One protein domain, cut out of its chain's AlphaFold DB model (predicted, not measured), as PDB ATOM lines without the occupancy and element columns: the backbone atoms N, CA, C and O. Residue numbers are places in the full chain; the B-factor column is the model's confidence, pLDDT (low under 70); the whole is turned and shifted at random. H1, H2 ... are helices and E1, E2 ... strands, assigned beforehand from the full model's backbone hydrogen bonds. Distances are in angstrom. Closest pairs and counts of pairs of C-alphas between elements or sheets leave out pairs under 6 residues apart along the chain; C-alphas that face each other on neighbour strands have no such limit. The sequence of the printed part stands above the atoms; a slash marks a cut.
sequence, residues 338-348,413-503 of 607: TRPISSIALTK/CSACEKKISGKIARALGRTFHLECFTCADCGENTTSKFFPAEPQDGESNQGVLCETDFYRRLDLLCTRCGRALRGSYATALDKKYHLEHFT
ATOM      1  N   THR A 338      40.432 -25.122 -62.860       54.47
ATOM      2  CA  THR A 338      39.490 -24.219 -62.236       54.47
ATOM      3  C   THR A 338      39.764 -22.836 -62.780       54.47
ATOM      4  O   THR A 338      40.896 -22.437 -63.053       54.47
ATOM      5  N   ARG A 339      38.688 -22.098 -63.031       55.72
ATOM      6  CA  ARG A 339      38.817 -20.674 -63.315       55.72
ATOM      7  C   ARG A 339      38.926 -19.981 -61.967       55.72
ATOM      8  O   ARG A 339      38.148 -20.321 -61.069       55.72
ATOM      9  N   PRO A 340      39.858 -19.040 -61.796       54.00
ATOM     10  CA  PRO A 340      39.948 -18.309 -60.546       54.00
ATOM     11  C   PRO A 340      38.623 -17.580 -60.300       54.00
ATOM     12  O   PRO A 340      38.113 -16.853 -61.157       54.00
ATOM     13  N   ILE A 341      38.042 -17.795 -59.122       62.81
ATOM     14  CA  ILE A 341      36.833 -17.082 -58.712       62.81
ATOM     15  C   ILE A 341      37.264 -15.680 -58.289       62.81
ATOM     16  O   ILE A 341      38.015 -15.525 -57.326       62.81
ATOM     17  N   SER A 342      36.794 -14.664 -59.018       55.91
ATOM     18  CA  SER A 342      36.936 -13.270 -58.607       55.91
ATOM     19  C   SER A 342      35.936 -12.967 -57.496       55.91
ATOM     20  O   SER A 342      34.727 -12.919 -57.745       55.91
ATOM     21  N   SER A 343      36.429 -12.726 -56.290       71.81
ATOM     22  CA  SER A 343      35.605 -12.328 -55.148       71.81
ATOM     23  C   SER A 343      35.945 -10.901 -54.734       71.81
ATOM     24  O   SER A 343      37.089 -10.477 -54.862       71.81
ATOM     25  N   ILE A 344      34.948 -10.150 -54.258       64.69
ATOM     26  CA  ILE A 344      35.126  -8.794 -53.722       64.69
ATOM     27  C   ILE A 344      34.984  -8.884 -52.206       64.69
ATOM     28  O   ILE A 344      33.946  -9.327 -51.714       64.69
ATOM     29  N   ALA A 345      36.004  -8.454 -51.464       57.41
ATOM     30  CA  ALA A 345      35.879  -8.276 -50.022       57.41
ATOM     31  C   ALA A 345      35.009  -7.037 -49.731       57.41
ATOM     32  O   ALA A 345      35.426  -5.908 -49.985       57.41
ATOM     33  N   LEU A 346      33.781  -7.221 -49.225       47.53
ATOM     34  CA  LEU A 346      32.980  -6.117 -48.682       47.53
ATOM     35  C   LEU A 346      33.409  -5.860 -47.233       47.53
ATOM     36  O   LEU A 346      32.974  -6.559 -46.324       47.53
ATOM     37  N   THR A 347      34.215  -4.828 -47.004       49.53
ATOM     38  CA  THR A 347      34.528  -4.359 -45.646       49.53
ATOM     39  C   THR A 347      34.109  -2.898 -45.496       49.53
ATOM     40  O   THR A 347      34.868  -1.990 -45.820       49.53
ATOM     41  N   LYS A 348      32.889  -2.654 -45.001       46.03
ATOM     42  CA  LYS A 348      32.437  -1.326 -44.542       46.03
ATOM     43  C   LYS A 348      32.635  -1.193 -43.029       46.03
ATOM     44  O   LYS A 348      31.659  -1.123 -42.301       46.03
ATOM     45  N   CYS A 413      43.357   4.278 -17.504       85.81
ATOM     46  CA  CYS A 413      43.487   3.383 -18.641       85.81
ATOM     47  C   CYS A 413      42.687   2.110 -18.399       85.81
ATOM     48  O   CYS A 413      42.884   1.447 -17.389       85.81
ATOM     49  N   SER A 414      41.826   1.738 -19.343       82.50
ATOM     50  CA  SER A 414      41.019   0.519 -19.233       82.50
ATOM     51  C   SER A 414      41.815  -0.783 -19.393       82.50
ATOM     52  O   SER A 414      41.254  -1.841 -19.148       82.50
ATOM     53  N   ALA A 415      43.088  -0.722 -19.806       81.75
ATOM     54  CA  ALA A 415      43.967  -1.889 -19.928       81.75
ATOM     55  C   ALA A 415      44.905  -2.065 -18.723       81.75
ATOM     56  O   ALA A 415      45.152  -3.186 -18.302       81.75
ATOM     57  N   CYS A 416      45.431  -0.972 -18.153       84.62
ATOM     58  CA  CYS A 416      46.406  -1.047 -17.057       84.62
ATOM     59  C   CYS A 416      45.929  -0.408 -15.740       84.62
ATOM     60  O   CYS A 416      46.722  -0.304 -14.806       84.62
ATOM     61  N   GLU A 417      44.697   0.114 -15.695       83.44
ATOM     62  CA  GLU A 417      44.016   0.744 -14.545       83.44
ATOM     63  C   GLU A 417      44.763   1.915 -13.877       83.44
ATOM     64  O   GLU A 417      44.364   2.433 -12.833       83.44
ATOM     65  N   LYS A 418      45.840   2.407 -14.496       87.00
ATOM     66  CA  LYS A 418      46.625   3.550 -14.011       87.00
ATOM     67  C   LYS A 418      46.067   4.855 -14.571       87.00
ATOM     68  O   LYS A 418      45.501   4.895 -15.665       87.00
ATOM     69  N   LYS A 419      46.268   5.955 -13.836       87.25
ATOM     70  CA  LYS A 419      45.912   7.306 -14.301       87.25
ATOM     71  C   LYS A 419      46.683   7.635 -15.577       87.25
ATOM     72  O   LYS A 419      47.904   7.485 -15.619       87.25
ATOM     73  N   ILE A 420      45.983   8.132 -16.590       84.12
ATOM     74  CA  ILE A 420      46.608   8.568 -17.835       84.12
ATOM     75  C   ILE A 420      47.119  10.004 -17.673       84.12
ATOM     76  O   ILE A 420      46.411  10.896 -17.198       84.12
ATOM     77  N   SER A 421      48.372  10.231 -18.059       77.94
ATOM     78  CA  SER A 421      49.002  11.551 -18.114       77.94
ATOM     79  C   SER A 421      49.612  11.753 -19.496       77.94
ATOM     80  O   SER A 421      50.576  11.073 -19.831       77.94
ATOM     81  N   GLY A 422      49.062  12.672 -20.293       78.44
ATOM     82  CA  GLY A 422      49.549  12.966 -21.646       78.44
ATOM     83  C   GLY A 422      48.522  12.661 -22.738       78.44
ATOM     84  O   GLY A 422      47.318  12.745 -22.498       78.44
ATOM     85  N   LYS A 423      49.006  12.352 -23.948       78.88
ATOM     86  CA  LYS A 423      48.169  11.989 -25.103       78.88
ATOM     87  C   LYS A 423      47.429  10.675 -24.824       78.88
ATOM     88  O   LYS A 423      48.007   9.751 -24.257       78.88
ATOM     89  N   ILE A 424      46.160  10.608 -25.216       83.88
ATOM     90  CA  ILE A 424      45.267   9.479 -24.926       83.88
ATOM     91  C   ILE A 424      44.708   8.898 -26.225       83.88
ATOM     92  O   ILE A 424      44.423   9.653 -27.153       83.88
ATOM     93  N   ALA A 425      44.510   7.581 -26.266       82.44
ATOM     94  CA  ALA A 425      43.740   6.916 -27.313       82.44
ATOM     95  C   ALA A 425      42.323   6.645 -26.794       82.44
ATOM     96  O   ALA A 425      42.146   6.170 -25.668       82.44
ATOM     97  N   ARG A 426      41.304   6.965 -27.598       83.94
ATOM     98  CA  ARG A 426      39.900   6.734 -27.247       83.94
ATOM     99  C   ARG A 426      39.235   5.908 -28.341       83.94
ATOM    100  O   ARG A 426      39.081   6.385 -29.458       83.94
ATOM    101  N   ALA A 427      38.842   4.688 -28.005       78.19
ATOM    102  CA  ALA A 427      38.260   3.721 -28.930       78.19
ATOM    103  C   ALA A 427      37.243   2.846 -28.189       78.19
ATOM    104  O   ALA A 427      37.389   2.629 -26.985       78.19
ATOM    105  N   LEU A 428      36.198   2.386 -28.887       76.69
ATOM    106  CA  LEU A 428      35.150   1.510 -28.328       76.69
ATOM    107  C   LEU A 428      34.547   2.032 -27.002       76.69
ATOM    108  O   LEU A 428      34.236   1.272 -26.091       76.69
ATOM    109  N   GLY A 429      34.436   3.360 -26.863       74.12
ATOM    110  CA  GLY A 429      33.897   4.013 -25.661       74.12
ATOM    111  C   GLY A 429      34.833   4.056 -24.443       74.12
ATOM    112  O   GLY A 429      34.414   4.521 -23.386       74.12
ATOM    113  N   ARG A 430      36.094   3.625 -24.572       81.38
ATOM    114  CA  ARG A 430      37.080   3.524 -23.480       81.38
ATOM    115  C   ARG A 430      38.318   4.385 -23.738       81.38
ATOM    116  O   ARG A 430      38.541   4.844 -24.859       81.38
ATOM    117  N   THR A 431      39.116   4.624 -22.696       84.94
ATOM    118  CA  THR A 431      40.356   5.419 -22.763       84.94
ATOM    119  C   THR A 431      41.576   4.576 -22.423       84.94
ATOM    120  O   THR A 431      41.600   3.897 -21.397       84.94
ATOM    121  N   PHE A 432      42.613   4.668 -23.254       86.19
ATOM    122  CA  PHE A 432      43.852   3.905 -23.123       86.19
ATOM    123  C   PHE A 432      45.081   4.819 -23.198       86.19
ATOM    124  O   PHE A 432      45.038   5.894 -23.808       86.19
ATOM    125  N   HIS A 433      46.190   4.392 -22.585       87.00
ATOM    126  CA  HIS A 433      47.510   4.909 -22.959       87.00
ATOM    127  C   HIS A 433      47.824   4.488 -24.397       87.00
ATOM    128  O   HIS A 433      47.387   3.423 -24.824       87.00
ATOM    129  N   LEU A 434      48.613   5.287 -25.121       82.88
ATOM    130  CA  LEU A 434      49.062   4.940 -26.479       82.88
ATOM    131  C   LEU A 434      49.812   3.596 -26.501       82.88
ATOM    132  O   LEU A 434      49.600   2.784 -27.388       82.88
ATOM    133  N   GLU A 435      50.622   3.339 -25.473       82.69
ATOM    134  CA  GLU A 435      51.382   2.090 -25.305       82.69
ATOM    135  C   GLU A 435      50.512   0.902 -24.880       82.69
ATOM    136  O   GLU A 435      50.879  -0.242 -25.109       82.69
ATOM    137  N   CYS A 436      49.359   1.159 -24.258       82.69
ATOM    138  CA  CYS A 436      48.421   0.113 -23.842       82.69
ATOM    139  C   CYS A 436      47.318  -0.133 -24.881       82.69
ATOM    140  O   CYS A 436      46.410  -0.924 -24.631       82.69
ATOM    141  N   PHE A 437      47.354   0.577 -26.011       86.25
ATOM    142  CA  PHE A 437      46.424   0.394 -27.116       86.25
ATOM    143  C   PHE A 437      47.034  -0.560 -28.148       86.25
ATOM    144  O   PHE A 437      47.555  -0.151 -29.188       86.25
ATOM    145  N   THR A 438      47.019  -1.843 -27.796       87.31
ATOM    146  CA  THR A 438      47.700  -2.919 -28.519       87.31
ATOM    147  C   THR A 438      46.719  -3.947 -29.068       87.31
ATOM    148  O   THR A 438      45.655  -4.175 -28.491       87.31
ATOM    149  N   CYS A 439      47.089  -4.596 -30.171       87.88
ATOM    150  CA  CYS A 439      46.351  -5.709 -30.759       87.88
ATOM    151  C   CYS A 439      46.180  -6.854 -29.751       87.88
ATOM    152  O   CYS A 439      47.152  -7.266 -29.122       87.88
ATOM    153  N   ALA A 440      44.972  -7.406 -29.651       84.12
ATOM    154  CA  ALA A 440      44.688  -8.560 -28.801       84.12
ATOM    155  C   ALA A 440      45.455  -9.832 -29.222       84.12
ATOM    156  O   ALA A 440      45.786 -10.640 -28.362       84.12
ATOM    157  N   ASP A 441      45.765  -9.986 -30.516       83.81
ATOM    158  CA  ASP A 441      46.398 -11.200 -31.055       83.81
ATOM    159  C   ASP A 441      47.930 -11.119 -31.073       83.81
ATOM    160  O   ASP A 441      48.606 -12.045 -30.634       83.81
ATOM    161  N   CYS A 442      48.497 -10.017 -31.575       84.44
ATOM    162  CA  CYS A 442      49.951  -9.871 -31.727       84.44
ATOM    163  C   CYS A 442      50.611  -8.911 -30.729       84.44
ATOM    164  O   CYS A 442      51.836  -8.844 -30.687       84.44
ATOM    165  N   GLY A 443      49.838  -8.147 -29.950       82.75
ATOM    166  CA  GLY A 443      50.374  -7.153 -29.013       82.75
ATOM    167  C   GLY A 443      50.960  -5.891 -29.661       82.75
ATOM    168  O   GLY A 443      51.449  -5.023 -28.944       82.75
ATOM    169  N   GLU A 444      50.900  -5.752 -30.990       83.69
ATOM    170  CA  GLU A 444      51.429  -4.579 -31.696       83.69
ATOM    171  C   GLU A 444      50.584  -3.330 -31.425       83.69
ATOM    172  O   GLU A 444      49.357  -3.407 -31.309       83.69
ATOM    173  N   ASN A 445      51.223  -2.163 -31.354       83.50
ATOM    174  CA  ASN A 445      50.519  -0.911 -31.108       83.50
ATOM    175  C   ASN A 445      49.626  -0.532 -32.309       83.50
ATOM    176  O   ASN A 445      50.082  -0.450 -33.448       83.50
ATOM    177  N   THR A 446      48.341  -0.272 -32.068       82.00
ATOM    178  CA  THR A 446      47.330  -0.022 -33.119       82.00
ATOM    179  C   THR A 446      46.818   1.416 -33.132       82.00
ATOM    180  O   THR A 446      45.708   1.711 -33.572       82.00
ATOM    181  N   THR A 447      47.654   2.352 -32.676       73.00
ATOM    182  CA  THR A 447      47.307   3.772 -32.492       73.00
ATOM    183  C   THR A 447      46.857   4.476 -33.782       73.00
ATOM    184  O   THR A 447      46.087   5.432 -33.720       73.00
ATOM    185  N   SER A 448      47.325   4.027 -34.951       71.69
ATOM    186  CA  SER A 448      47.044   4.644 -36.256       71.69
ATOM    187  C   SER A 448      45.820   4.057 -36.968       71.69
ATOM    188  O   SER A 448      45.070   4.802 -37.596       71.69
ATOM    189  N   LYS A 449      45.608   2.738 -36.878       79.88
ATOM    190  CA  LYS A 449      44.482   2.023 -37.497       79.88
ATOM    191  C   LYS A 449      44.154   0.770 -36.688       79.88
ATOM    192  O   LYS A 449      45.034  -0.051 -36.434       79.88
ATOM    193  N   PHE A 450      42.891   0.618 -36.300       84.44
ATOM    194  CA  PHE A 450      42.424  -0.494 -35.473       84.44
ATOM    195  C   PHE A 450      41.049  -0.976 -35.929       84.44
ATOM    196  O   PHE A 450      40.267  -0.210 -36.492       84.44
ATOM    197  N   PHE A 451      40.758  -2.245 -35.650       84.88
ATOM    198  CA  PHE A 451      39.472  -2.873 -35.944       84.88
ATOM    199  C   PHE A 451      38.875  -3.469 -34.662       84.88
ATOM    200  O   PHE A 451      39.628  -4.008 -33.845       84.88
ATOM    201  N   PRO A 452      37.551  -3.371 -34.437       83.00
ATOM    202  CA  PRO A 452      36.913  -3.994 -33.280       83.00
ATOM    203  C   PRO A 452      37.063  -5.519 -33.331       83.00
ATOM    204  O   PRO A 452      36.782  -6.128 -34.362       83.00
ATOM    205  N   ALA A 453      37.467  -6.135 -32.222       77.62
ATOM    206  CA  ALA A 453      37.360  -7.578 -32.049       77.62
ATOM    207  C   ALA A 453      35.957  -7.930 -31.539       77.62
ATOM    208  O   ALA A 453      35.406  -7.217 -30.696       77.62
ATOM    209  N   GLU A 454      35.384  -9.033 -32.011       71.25
ATOM    210  CA  GLU A 454      34.239  -9.642 -31.333       71.25
ATOM    211  C   GLU A 454      34.712 -10.303 -30.027       71.25
ATOM    212  O   GLU A 454      35.817 -10.860 -29.993       71.25
ATOM    213  N   PRO A 455      33.920 -10.225 -28.943       64.19
ATOM    214  CA  PRO A 455      34.265 -10.860 -27.681       64.19
ATOM    215  C   PRO A 455      34.267 -12.380 -27.862       64.19
ATOM    216  O   PRO A 455      33.253 -12.971 -28.230       64.19
ATOM    217  N   GLN A 456      35.410 -13.009 -27.602       57.31
ATOM    218  CA  GLN A 456      35.491 -14.458 -27.453       57.31
ATOM    219  C   GLN A 456      35.265 -14.789 -25.972       57.31
ATOM    220  O   GLN A 456      35.773 -14.094 -25.097       57.31
ATOM    221  N   ASP A 457      34.446 -15.805 -25.705       53.50
ATOM    222  CA  ASP A 457      34.300 -16.457 -24.398       53.50
ATOM    223  C   ASP A 457      34.017 -15.548 -23.187       53.50
ATOM    224  O   ASP A 457      34.764 -15.506 -22.215       53.50
ATOM    225  N   GLY A 458      32.871 -14.859 -23.193       54.75
ATOM    226  CA  GLY A 458      32.277 -14.306 -21.964       54.75
ATOM    227  C   GLY A 458      33.039 -13.158 -21.285       54.75
ATOM    228  O   GLY A 458      32.568 -12.645 -20.268       54.75
ATOM    229  N   GLU A 459      34.164 -12.705 -21.839       54.50
ATOM    230  CA  GLU A 459      34.863 -11.509 -21.378       54.50
ATOM    231  C   GLU A 459      34.167 -10.239 -21.885       54.50
ATOM    232  O   GLU A 459      33.953 -10.015 -23.075       54.50
ATOM    233  N   SER A 460      33.821  -9.354 -20.949       53.00
ATOM    234  CA  SER A 460      33.111  -8.089 -21.182       53.00
ATOM    235  C   SER A 460      33.973  -6.989 -21.823       53.00
ATOM    236  O   SER A 460      33.548  -5.832 -21.934       53.00
ATOM    237  N   ASN A 461      35.195  -7.322 -22.242       59.09
ATOM    238  CA  ASN A 461      36.145  -6.389 -22.829       59.09
ATOM    239  C   ASN A 461      36.233  -6.593 -24.338       59.09
ATOM    240  O   ASN A 461      36.880  -7.510 -24.828       59.09
ATOM    241  N   GLN A 462      35.615  -5.675 -25.082       67.12
ATOM    242  CA  GLN A 462      35.765  -5.617 -26.528       67.12
ATOM    243  C   GLN A 462      37.193  -5.173 -26.878       67.12
ATOM    244  O   GLN A 462      37.561  -4.015 -26.669       67.12
ATOM    245  N   GLY A 463      38.010  -6.124 -27.332       76.38
ATOM    246  CA  GLY A 463      39.403  -5.902 -27.715       76.38
ATOM    247  C   GLY A 463      39.546  -5.168 -29.051       76.38
ATOM    248  O   GLY A 463      38.580  -4.981 -29.795       76.38
ATOM    249  N   VAL A 464      40.774  -4.761 -29.367       83.38
ATOM    250  CA  VAL A 464      41.130  -4.177 -30.667       83.38
ATOM    251  C   VAL A 464      42.108  -5.086 -31.394       83.38
ATOM    252  O   VAL A 464      42.980  -5.691 -30.775       83.38
ATOM    253  N   LEU A 465      41.967  -5.185 -32.710       85.12
ATOM    254  CA  LEU A 465      42.859  -5.947 -33.576       85.12
ATOM    255  C   LEU A 465      43.633  -5.016 -34.498       85.12
ATOM    256  O   LEU A 465      43.128  -3.974 -34.932       85.12
ATOM    257  N   CYS A 466      44.865  -5.416 -34.810       87.19
ATOM    258  CA  CYS A 466      45.603  -4.824 -35.910       87.19
ATOM    259  C   CYS A 466      44.977  -5.237 -37.236       87.19
ATOM    260  O   CYS A 466      44.248  -6.225 -37.327       87.19
ATOM    261  N   GLU A 467      45.275  -4.473 -38.280       85.19
ATOM    262  CA  GLU A 467      44.794  -4.769 -39.622       85.19
ATOM    263  C   GLU A 467      45.115  -6.207 -40.042       85.19
ATOM    264  O   GLU A 467      44.232  -6.937 -40.476       85.19
ATOM    265  N   THR A 468      46.358  -6.651 -39.879       86.25
ATOM    266  CA  THR A 468      46.767  -7.982 -40.332       86.25
ATOM    267  C   THR A 468      45.982  -9.089 -39.633       86.25
ATOM    268  O   THR A 468      45.509  -9.999 -40.305       86.25
ATOM    269  N   ASP A 469      45.793  -9.001 -38.316       86.75
ATOM    270  CA  ASP A 469      45.103 -10.044 -37.551       86.75
ATOM    271  C   ASP A 469      43.586  -9.985 -37.715       86.75
ATOM    272  O   ASP A 469      42.935 -11.026 -37.773       86.75
ATOM    273  N   PHE A 470      43.023  -8.793 -37.913       88.62
ATOM    274  CA  PHE A 470      41.625  -8.651 -38.300       88.62
ATOM    275  C   PHE A 470      41.338  -9.386 -39.618       88.62
ATOM    276  O   PHE A 470      40.456 -10.241 -39.676       88.62
ATOM    277  N   TYR A 471      42.133  -9.130 -40.663       88.94
ATOM    278  CA  TYR A 471      41.980  -9.829 -41.942       88.94
ATOM    279  C   TYR A 471      42.413 -11.303 -41.870       88.94
ATOM    280  O   TYR A 471      41.914 -12.109 -42.652       88.94
ATOM    281  N   ARG A 472      43.280 -11.690 -40.925       88.44
ATOM    282  CA  ARG A 472      43.622 -13.095 -40.642       88.44
ATOM    283  C   ARG A 472      42.428 -13.870 -40.100       88.44
ATOM    284  O   ARG A 472      42.149 -14.954 -40.597       88.44
ATOM    285  N   ARG A 473      41.707 -13.310 -39.122       87.06
ATOM    286  CA  ARG A 473      40.494 -13.923 -38.551       87.06
ATOM    287  C   ARG A 473      39.375 -14.063 -39.583       87.06
ATOM    288  O   ARG A 473      38.588 -14.996 -39.499       87.06
ATOM    289  N   LEU A 474      39.330 -13.162 -40.561       85.94
ATOM    290  CA  LEU A 474      38.396 -13.225 -41.689       85.94
ATOM    291  C   LEU A 474      38.859 -14.152 -42.825       85.94
ATOM    292  O   LEU A 474      38.151 -14.264 -43.824       85.94
ATOM    293  N   ASP A 475      40.033 -14.782 -42.708       88.19
ATOM    294  CA  ASP A 475      40.654 -15.576 -43.773       88.19
ATOM    295  C   ASP A 475      40.775 -14.785 -45.097       88.19
ATOM    296  O   ASP A 475      40.428 -15.238 -46.184       88.19
ATOM    297  N   LEU A 476      41.222 -13.530 -45.013       90.62
ATOM    298  CA  LEU A 476      41.356 -12.600 -46.141       90.62
ATOM    299  C   LEU A 476      42.796 -12.089 -46.281       90.62
ATOM    300  O   LEU A 476      43.035 -10.918 -46.581       90.62
ATOM    301  N   LEU A 477      43.772 -12.972 -46.072       92.00
ATOM    302  CA  LEU A 477      45.181 -12.685 -46.326       92.00
ATOM    303  C   LEU A 477      45.643 -13.345 -47.621       92.00
ATOM    304  O   LEU A 477      45.322 -14.494 -47.909       92.00
ATOM    305  N   CYS A 478      46.444 -12.620 -48.397       92.06
ATOM    306  CA  CYS A 478      47.094 -13.199 -49.560       92.06
ATOM    307  C   CYS A 478      48.164 -14.206 -49.123       92.06
ATOM    308  O   CYS A 478      49.122 -13.822 -48.453       92.06
ATOM    309  N   THR A 479      48.075 -15.454 -49.580       89.44
ATOM    310  CA  THR A 479      49.021 -16.525 -49.227       89.44
ATOM    311  C   THR A 479      50.459 -16.212 -49.651       89.44
ATOM    312  O   THR A 479      51.399 -16.600 -48.967       89.44
ATOM    313  N   ARG A 480      50.654 -15.460 -50.745       88.00
ATOM    314  CA  ARG A 480      51.993 -15.132 -51.260       88.00
ATOM    315  C   ARG A 480      52.696 -14.002 -50.507       88.00
ATOM    316  O   ARG A 480      53.906 -14.058 -50.333       88.00
ATOM    317  N   CYS A 481      51.972 -12.955 -50.107       90.31
ATOM    318  CA  CYS A 481      52.584 -11.758 -49.509       90.31
ATOM    319  C   CYS A 481      52.167 -11.490 -48.056       90.31
ATOM    320  O   CYS A 481      52.661 -10.536 -47.461       90.31
ATOM    321  N   GLY A 482      51.217 -12.253 -47.509       88.44
ATOM    322  CA  GLY A 482      50.723 -12.123 -46.135       88.44
ATOM    323  C   GLY A 482      49.938 -10.841 -45.834       88.44
ATOM    324  O   GLY A 482      49.684 -10.548 -44.669       88.44
ATOM    325  N   ARG A 483      49.565 -10.052 -46.853       88.81
ATOM    326  CA  ARG A 483      48.843  -8.775 -46.687       88.81
ATOM    327  C   ARG A 483      47.336  -8.944 -46.889       88.81
ATOM    328  O   ARG A 483      46.907  -9.862 -47.588       88.81
ATOM    329  N   ALA A 484      46.570  -8.025 -46.303       88.81
ATOM    330  CA  ALA A 484      45.112  -7.975 -46.366       88.81
ATOM    331  C   ALA A 484      44.572  -7.779 -47.792       88.81
ATOM    332  O   ALA A 484      44.983  -6.859 -48.502       88.81
ATOM    333  N   LEU A 485      43.600  -8.610 -48.175       90.62
ATOM    334  CA  LEU A 485      42.872  -8.539 -49.440       90.62
ATOM    335  C   LEU A 485      41.729  -7.515 -49.326       90.62
ATOM    336  O   LEU A 485      40.654  -7.825 -48.821       90.62
ATOM    337  N   ARG A 486      41.958  -6.281 -49.794       83.81
ATOM    338  CA  ARG A 486      40.989  -5.165 -49.697       83.81
ATOM    339  C   ARG A 486      40.026  -5.006 -50.879       83.81
ATOM    340  O   ARG A 486      39.158  -4.140 -50.843       83.81
ATOM    341  N   GLY A 487      40.207  -5.778 -51.946       82.12
ATOM    342  CA  GLY A 487      39.501  -5.584 -53.214       82.12
ATOM    343  C   GLY A 487      39.152  -6.899 -53.894       82.12
ATOM    344  O   GLY A 487      38.806  -7.874 -53.227       82.12
ATOM    345  N   SER A 488      39.235  -6.922 -55.225       84.12
ATOM    346  CA  SER A 488      39.123  -8.154 -55.998       84.12
ATOM    347  C   SER A 488      40.328  -9.061 -55.746       84.12
ATOM    348  O   SER A 488      41.479  -8.630 -55.816       84.12
ATOM    349  N   TYR A 489      40.062 -10.329 -55.462       88.00
ATOM    350  CA  TYR A 489      41.089 -11.341 -55.248       88.00
ATOM    351  C   TYR A 489      40.747 -12.630 -55.993       88.00
ATOM    352  O   TYR A 489      39.588 -12.870 -56.339       88.00
ATOM    353  N   ALA A 490      41.777 -13.431 -56.258       86.75
ATOM    354  CA  ALA A 490      41.653 -14.745 -56.868       86.75
ATOM    355  C   ALA A 490      41.710 -15.814 -55.774       86.75
ATOM    356  O   ALA A 490      42.531 -15.728 -54.860       86.75
ATOM    357  N   THR A 491      40.851 -16.823 -55.884       86.94
ATOM    358  CA  THR A 491      40.888 -18.010 -55.020       86.94
ATOM    359  C   THR A 491      41.254 -19.225 -55.857       86.94
ATOM    360  O   THR A 491      40.646 -19.444 -56.907       86.94
ATOM    361  N   ALA A 492      42.255 -19.980 -55.404       84.75
ATOM    362  CA  ALA A 492      42.768 -21.162 -56.078       84.75
ATOM    363  C   ALA A 492      43.361 -22.161 -55.081       84.75
ATOM    364  O   ALA A 492      44.144 -21.756 -54.225       84.75
ATOM    365  N   LEU A 493      43.022 -23.451 -55.210       84.19
ATOM    366  CA  LEU A 493      43.467 -24.524 -54.298       84.19
ATOM    367  C   LEU A 493      43.263 -24.163 -52.812       84.19
ATOM    368  O   LEU A 493      44.192 -24.271 -52.014       84.19
ATOM    369  N   ASP A 494      42.087 -23.621 -52.479       83.19
ATOM    370  CA  ASP A 494      41.722 -23.104 -51.146       83.19
ATOM    371  C   ASP A 494      42.648 -22.009 -50.582       83.19
ATOM    372  O   ASP A 494      42.570 -21.636 -49.414       83.19
ATOM    373  N   LYS A 495      43.502 -21.431 -51.428       87.50
ATOM    374  CA  LYS A 495      44.390 -20.312 -51.110       87.50
ATOM    375  C   LYS A 495      43.900 -19.046 -51.807       87.50
ATOM    376  O   LYS A 495      43.310 -19.090 -52.889       87.50
ATOM    377  N   LYS A 496      44.162 -17.890 -51.196       89.62
ATOM    378  CA  LYS A 496      43.703 -16.587 -51.697       89.62
ATOM    379  C   LYS A 496      44.885 -15.726 -52.099       89.62
ATOM    380  O   LYS A 496      45.897 -15.648 -51.403       89.62
ATOM    381  N   TYR A 497      44.752 -15.042 -53.226       89.50
ATOM    382  CA  TYR A 497      45.829 -14.274 -53.831       89.50
ATOM    383  C   TYR A 497      45.339 -12.905 -54.283       89.50
ATOM    384  O   TYR A 497      44.232 -12.758 -54.801       89.50
ATOM    385  N   HIS A 498      46.205 -11.900 -54.158       89.06
ATOM    386  CA  HIS A 498      46.063 -10.703 -54.980       89.06
ATOM    387  C   HIS A 498      46.111 -11.105 -56.458       89.06
ATOM    388  O   HIS A 498      46.831 -12.041 -56.809       89.06
ATOM    389  N   LEU A 499      45.406 -10.372 -57.321       86.19
ATOM    390  CA  LEU A 499      45.404 -10.648 -58.763       86.19
ATOM    391  C   LEU A 499      46.823 -10.625 -59.353       86.19
ATOM    392  O   LEU A 499      47.158 -11.457 -60.183       86.19
ATOM    393  N   GLU A 500      47.683  -9.737 -58.851       86.25
ATOM    394  CA  GLU A 500      49.096  -9.633 -59.243       86.25
ATOM    395  C   GLU A 500      49.958 -10.801 -58.738       86.25
ATOM    396  O   GLU A 500      50.976 -11.139 -59.331       86.25
ATOM    397  N   HIS A 501      49.566 -11.428 -57.627       87.88
ATOM    398  CA  HIS A 501      50.299 -12.543 -57.025       87.88
ATOM    399  C   HIS A 501      49.832 -13.908 -57.524       87.88
ATOM    400  O   HIS A 501      50.483 -14.909 -57.209       87.88
ATOM    401  N   PHE A 502      48.741 -13.942 -58.287       89.19
ATOM    402  CA  PHE A 502      48.209 -15.132 -58.924       89.19
ATOM    403  C   PHE A 502      49.009 -15.442 -60.198       89.19
ATOM    404  O   PHE A 502      48.635 -15.080 -61.311       89.19
ATOM    405  N   THR A 503      50.174 -16.066 -60.022       89.06
ATOM    406  CA  THR A 503      51.131 -16.345 -61.104       89.06
ATOM    407  C   THR A 503      51.546 -17.809 -61.095       89.06
ATOM    408  O   THR A 503      51.568 -18.428 -60.035       89.06
TER     409      THR A 503
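Overview. This is residues 338 to 348 and 413 to 503 of the 607 residues of an uncharacterized protein of Polytolypa hystricis UAMH7299 (UniProt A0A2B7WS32). With little regular structure, this is an elongated, loop-rich model: a small three-stranded sheet at one end, a two-stranded hairpin at the other, and a short helix between them. The printed part has 102 residues, 28 in named elements, in the order E1 E2 E3 H1 E4 E5, mixed in class. The sheet E1 - E4 - E5 is antiparallel. The whole is loose, radius of gyration of the C-alphas 17.0 A, and only just elongated, spanning 57 by 29 by 22 A.

Along the chain. E4, residues 488 to 492, is 13.5 A long; E1 is 341 to 344, starting at C-alpha (36.833, -17.082, -58.712), and E5 495 to 498, ending at (46.063, -10.703, -54.980). E2 is 424 to 427, E3 430 to 433, H1 467 to 473.

Arrangement. N 489 and O 343 are 3.0 A apart, N 497 and O 490 2.8 A. Hairpin E2 and E3 has N 432 and O 425 at 2.9 A. H1, every O i to N i+4 pair within hydrogen-bond range, is not on the three-stranded sheet.

Size, cuts and confidence. C-alphas 348 and 413 are 28.6 A apart across the cut. Links E3 to H1 and H1 to E4 are long. Residues 338 to 342, 344 to 348 and 455 to 462 have pLDDT under 70.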